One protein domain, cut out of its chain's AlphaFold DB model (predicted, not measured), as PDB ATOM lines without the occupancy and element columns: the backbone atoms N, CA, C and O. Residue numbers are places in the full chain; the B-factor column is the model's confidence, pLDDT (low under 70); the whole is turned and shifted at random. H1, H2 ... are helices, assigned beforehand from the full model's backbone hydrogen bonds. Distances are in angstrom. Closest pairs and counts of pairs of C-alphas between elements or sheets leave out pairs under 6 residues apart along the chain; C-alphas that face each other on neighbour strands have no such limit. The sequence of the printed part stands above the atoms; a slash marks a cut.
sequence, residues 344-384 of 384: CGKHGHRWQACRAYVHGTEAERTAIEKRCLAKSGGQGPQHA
ATOM      1  N   CYS A 344      16.283  34.014 -12.227       90.31
ATOM      2  CA  CYS A 344      17.117  34.201 -11.023       90.31
ATOM      3  C   CYS A 344      16.656  35.315 -10.064       90.31
ATOM      4  O   CYS A 344      17.326  35.574  -9.067       90.31
ATOM      5  N   GLY A 345      15.549  35.998 -10.367       88.19
ATOM      6  CA  GLY A 345      14.932  37.045  -9.543       88.19
ATOM      7  C   GLY A 345      15.673  38.387  -9.503       88.19
ATOM      8  O   GLY A 345      15.091  39.388  -9.102       88.19
ATOM      9  N   LYS A 346      16.938  38.448  -9.933       88.81
ATOM     10  CA  LYS A 346      17.754  39.670  -9.887       88.81
ATOM     11  C   LYS A 346      17.395  40.639 -11.015       88.81
ATOM     12  O   LYS A 346      17.322  40.243 -12.175       88.81
ATOM     13  N   HIS A 347      17.246  41.916 -10.678       87.69
ATOM     14  CA  HIS A 347      17.033  43.005 -11.636       87.69
ATOM     15  C   HIS A 347      18.302  43.326 -12.453       87.69
ATOM     16  O   HIS A 347      19.384  42.788 -12.202       87.69
ATOM     17  N   GLY A 348      18.166  44.218 -13.440       86.62
ATOM     18  CA  GLY A 348      19.292  44.782 -14.194       86.62
ATOM     19  C   GLY A 348      19.835  43.924 -15.344       86.62
ATOM     20  O   GLY A 348      20.799  44.335 -15.981       86.62
ATOM     21  N   HIS A 349      19.239  42.764 -15.641       86.75
ATOM     22  CA  HIS A 349      19.583  41.976 -16.829       86.75
ATOM     23  C   HIS A 349      18.395  41.149 -17.346       86.75
ATOM     24  O   HIS A 349      17.620  40.602 -16.560       86.75
ATOM     25  N   ARG A 350      18.285  41.016 -18.675       84.88
ATOM     26  CA  ARG A 350      17.351  40.081 -19.329       84.88
ATOM     27  C   ARG A 350      17.768  38.634 -19.072       84.88
ATOM     28  O   ARG A 350      18.945  38.356 -18.838       84.88
ATOM     29  N   TRP A 351      16.835  37.691 -19.195       86.81
ATOM     30  CA  TRP A 351      17.101  36.256 -18.992       86.81
ATOM     31  C   TRP A 351      18.244  35.696 -19.866       86.81
ATOM     32  O   TRP A 351      19.012  34.865 -19.388       86.81
ATOM     33  N   GLN A 352      18.432  36.229 -21.077       89.31
ATOM     34  CA  GLN A 352      19.539  35.907 -21.998       89.31
ATOM     35  C   GLN A 352      20.932  36.229 -21.428       89.31
ATOM     36  O   GLN A 352      21.909  35.569 -21.762       89.31
ATOM     37  N   ALA A 353      21.030  37.239 -20.559       89.50
ATOM     38  CA  ALA A 353      22.265  37.647 -19.890       89.50
ATOM     39  C   ALA A 353      22.392  37.048 -18.472       89.50
ATOM     40  O   ALA A 353      23.285  37.413 -17.709       89.50
ATOM     41  N   CYS A 354      21.499  36.128 -18.089       92.12
ATOM     42  CA  CYS A 354      21.587  35.437 -16.810       92.12
ATOM     43  C   CYS A 354      22.777  34.472 -16.820       92.12
ATOM     44  O   CYS A 354      22.880  33.637 -17.716       92.12
ATOM     45  N   ARG A 355      23.634  34.505 -15.792       91.88
ATOM     46  CA  ARG A 355      24.803  33.604 -15.677       91.88
ATOM     47  C   ARG A 355      24.436  32.122 -15.855       91.88
ATOM     48  O   ARG A 355      25.160  31.394 -16.525       91.88
ATOM     49  N   ALA A 356      23.297  31.696 -15.305       89.94
ATOM     50  CA  ALA A 356      22.797  30.323 -15.424       89.94
ATOM     51  C   ALA A 356      22.290  29.959 -16.837       89.94
ATOM     52  O   ALA A 356      22.159  28.784 -17.149       89.94
ATOM     53  N   TYR A 357      22.009  30.950 -17.688       93.38
ATOM     54  CA  TYR A 357      21.741  30.741 -19.111       93.38
ATOM     55  C   TYR A 357      23.050  30.749 -19.914       93.38
ATOM     56  O   TYR A 357      23.320  29.804 -20.644       93.38
ATOM     57  N   VAL A 358      23.904  31.761 -19.718       95.31
ATOM     58  CA  VAL A 358      25.179  31.927 -20.448       95.31
ATOM     59  C   VAL A 358      26.131  30.738 -20.257       95.31
ATOM     60  O   VAL A 358      26.742  30.290 -21.222       95.31
ATOM     61  N   HIS A 359      26.232  30.206 -19.036       95.94
ATOM     62  CA  HIS A 359      27.094  29.061 -18.707       95.94
ATOM     63  C   HIS A 359      26.317  27.748 -18.514       95.94
ATOM     64  O   HIS A 359      26.900  26.750 -18.101       95.94
ATOM     65  N   GLY A 360      25.007  27.745 -18.780       94.06
ATOM     66  CA  GLY A 360      24.166  26.561 -18.625       94.06
ATOM     67  C   GLY A 360      24.400  25.530 -19.728       94.06
ATOM     68  O   GLY A 360      24.642  25.866 -20.897       94.06
ATOM     69  N   THR A 361      24.246  24.253 -19.381       97.50
ATOM     70  CA  THR A 361      24.103  23.179 -20.371       97.50
ATOM     71  C   THR A 361      22.942  23.473 -21.327       97.50
ATOM     72  O   THR A 361      22.064  24.291 -21.051       97.50
ATOM     73  N   GLU A 362      22.915  22.812 -22.483       95.38
ATOM     74  CA  GLU A 362      21.825  22.979 -23.454       95.38
ATOM     75  C   GLU A 362      20.451  22.647 -22.837       95.38
ATOM     76  O   GLU A 362      19.498  23.406 -22.999       95.38
ATOM     77  N   ALA A 363      20.383  21.599 -22.007       94.94
ATOM     78  CA  ALA A 363      19.184  21.236 -21.251       94.94
ATOM     79  C   ALA A 363      18.745  22.327 -20.255       94.94
ATOM     80  O   ALA A 363      17.552  22.630 -20.159       94.94
ATOM     81  N   GLU A 364      19.684  22.950 -19.535       93.88
ATOM     82  CA  GLU A 364      19.382  24.070 -18.636       93.88
ATOM     83  C   GLU A 364      18.918  25.305 -19.406       93.88
ATOM     84  O   GLU A 364      17.933  25.922 -19.005       93.88
ATOM     85  N   ARG A 365      19.551  25.635 -20.538       95.06
ATOM     86  CA  ARG A 365      19.127  26.745 -21.405       95.06
ATOM     87  C   ARG A 365      17.698  26.548 -21.913       95.06
ATOM     88  O   ARG A 365      16.868  27.430 -21.697       95.06
ATOM     89  N   THR A 366      17.360  25.366 -22.431       95.19
ATOM     90  CA  THR A 366      15.977  25.027 -22.822       95.19
ATOM     91  C   THR A 366      14.999  25.065 -21.638       95.19
ATOM     92  O   THR A 366      13.847  25.476 -21.795       95.19
ATOM     93  N   ALA A 367      15.417  24.663 -20.433       94.38
ATOM     94  CA  ALA A 367      14.579  24.763 -19.235       94.38
ATOM     95  C   ALA A 367      14.346  26.224 -18.803       94.38
ATOM     96  O   ALA A 367      13.247  26.571 -18.368       94.38
ATOM     97  N   ILE A 368      15.353  27.089 -18.950       92.81
ATOM     98  CA  ILE A 368      15.264  28.531 -18.684       92.81
ATOM     99  C   ILE A 368      14.320  29.201 -19.686       92.81
ATOM    100  O   ILE A 368      13.415  29.917 -19.263       92.81
ATOM    101  N   GLU A 369      14.468  28.919 -20.981       93.31
ATOM    102  CA  GLU A 369      13.586  29.423 -22.045       93.31
ATOM    103  C   GLU A 369      12.125  29.045 -21.792       93.31
ATOM    104  O   GLU A 369      11.257  29.919 -21.775       93.31
ATOM    105  N   LYS A 370      11.850  27.766 -21.495       93.56
ATOM    106  CA  LYS A 370      10.501  27.288 -21.149       93.56
ATOM    107  C   LYS A 370       9.929  27.997 -19.918       93.56
ATOM    108  O   LYS A 370       8.759  28.371 -19.932       93.56
ATOM    109  N   ARG A 371      10.738  28.238 -18.874       90.25
ATOM    110  CA  ARG A 371      10.306  29.005 -17.686       90.25
ATOM    111  C   ARG A 371      10.042  30.482 -17.987       90.25
ATOM    112  O   ARG A 371       9.159  31.057 -17.358       90.25
ATOM    113  N   CYS A 372      10.773  31.093 -18.919       87.44
ATOM    114  CA  CYS A 372      10.541  32.482 -19.320       87.44
ATOM    115  C   CYS A 372       9.272  32.599 -20.177       87.44
ATOM    116  O   CYS A 372       8.391  33.373 -19.821       87.44
ATOM    117  N   LEU A 373       9.117  31.750 -21.202       88.56
ATOM    118  CA  LEU A 373       7.919  31.667 -22.056       88.56
ATOM    119  C   LEU A 373       6.625  31.408 -21.266       88.56
ATOM    120  O   LEU A 373       5.580  31.977 -21.576       88.56
ATOM    121  N   ALA A 374       6.691  30.565 -20.230       90.31
ATOM    122  CA  ALA A 374       5.553  30.303 -19.351       90.31
ATOM    123  C   ALA A 374       5.162  31.523 -18.494       90.31
ATOM    124  O   ALA A 374       3.987  31.688 -18.178       90.31
ATOM    125  N   LYS A 375       6.122  32.385 -18.124       86.12
ATOM    126  CA  LYS A 375       5.862  33.607 -17.344       86.12
ATOM    127  C   LYS A 375       5.476  34.809 -18.209       86.12
ATOM    128  O   LYS A 375       4.658  35.604 -17.766       86.12
ATOM    129  N   SER A 376       5.974  34.911 -19.442       84.38
ATOM    130  CA  SER A 376       5.582  35.953 -20.408       84.38
ATOM    131  C   SER A 376       4.218  35.697 -21.074       84.38
ATOM    132  O   SER A 376       3.886  36.327 -22.078       84.38
ATOM    133  N   GLY A 377       3.418  34.750 -20.563       87.44
ATOM    134  CA  GLY A 377       2.094  34.424 -21.102       87.44
ATOM    135  C   GLY A 377       2.122  33.913 -22.546       87.44
ATOM    136  O   GLY A 377       1.176  34.145 -23.294       87.44
ATOM    137  N   GLY A 378       3.222  33.284 -22.973       78.00
ATOM    138  CA  GLY A 378       3.432  32.873 -24.362       78.00
ATOM    139  C   GLY A 378       3.816  34.008 -25.321       78.00
ATOM    140  O   GLY A 378       4.114  33.728 -26.482       78.00
ATOM    141  N   GLN A 379       3.883  35.268 -24.867       72.00
ATOM    142  CA  GLN A 379       4.513  36.330 -25.652       72.00
ATOM    143  C   GLN A 379       6.008  36.020 -25.784       72.00
ATOM    144  O   GLN A 379       6.668  35.631 -24.816       72.00
ATOM    145  N   GLY A 380       6.526  36.117 -27.009       60.69
ATOM    146  CA  GLY A 380       7.831  35.562 -27.363       60.69
ATOM    147  C   GLY A 380       9.021  36.189 -26.616       60.69
ATOM    148  O   GLY A 380       8.898  37.275 -26.045       60.69
ATOM    149  N   PRO A 381      10.210  35.558 -26.684       57.69
ATOM    150  CA  PRO A 381      11.413  35.890 -25.899       57.69
ATOM    151  C   PRO A 381      11.961  37.326 -26.011       57.69
ATOM    152  O   PRO A 381      12.937  37.653 -25.340       57.69
ATOM    153  N   GLN A 382      11.377  38.169 -26.865       58.34
ATOM    154  CA  GLN A 382      11.713  39.586 -27.033       58.34
ATOM    155  C   GLN A 382      11.054  40.482 -25.961       58.34
ATOM    156  O   GLN A 382      11.577  41.559 -25.657       58.34
ATOM    157  N   HIS A 383       9.952  40.017 -25.360       50.50
ATOM    158  CA  HIS A 383       9.155  40.718 -24.342       50.50
ATOM    159  C   HIS A 383       9.545  40.354 -22.890       50.50
ATOM    160  O   HIS A 383       8.752  40.571 -21.979       50.50
ATOM    161  N   ALA A 384      10.741  39.785 -22.678       51.25
ATOM    162  CA  ALA A 384      11.273  39.338 -21.380       51.25
ATOM    163  C   ALA A 384      12.793  39.598 -21.235       51.25
ATOM    164  O   ALA A 384      13.442  39.988 -22.243       51.25
TER     165      ALA A 384
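AT A GLANCE: This is residues 344 to 384 of the 384 residues of an uncharacterized protein of Edaphochlamys debaryana (UniProt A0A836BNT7). One helix, H2, runs along one side of the domain, with the short helix H1 packed near its beginning. Residues 344 to 354, a stretch with no named helix in which residues 351 to 353 are a short helical run, lead into H1, and the tail, residues 376 to 384, folds back past the other end of H2. The printed part has 41 residues with two named helices, H1 then H2, and no named strand. The class is all helix, though under half of the residues, 18 of 41, are in named elements; the whole is compact, with a radius of gyration of the C-alphas of 9.8 A and spans of 25 by 23 by 15 A.

IN THESE COORDINATES: H2, residues 362 to 375, is 20.1 A long, from C-alpha 362 at (21.825, 22.979, -23.454) to C-alpha 375 at (5.862, 33.607, -17.344). H1, residues 355 to 358, begins with C-alpha 355 at (24.803, 33.604, -15.677).

HOW THE PARTS SIT: H2 touches H1 with residues 364 to 368 alone; the closest C-alphas, of Tyr 357 and Arg 365, are 5.3 A apart. A tight link joins H1 to H2. In H2 every O i to N i+4 pair is within hydrogen-bond range; H1 is too short for such a pair.

THE WHOLE: The C-alphas farthest apart, of His 359 and Gly 377, are 25.7 A apart. The printed part has no cut. Residues 380 to 384 have pLDDT under 70.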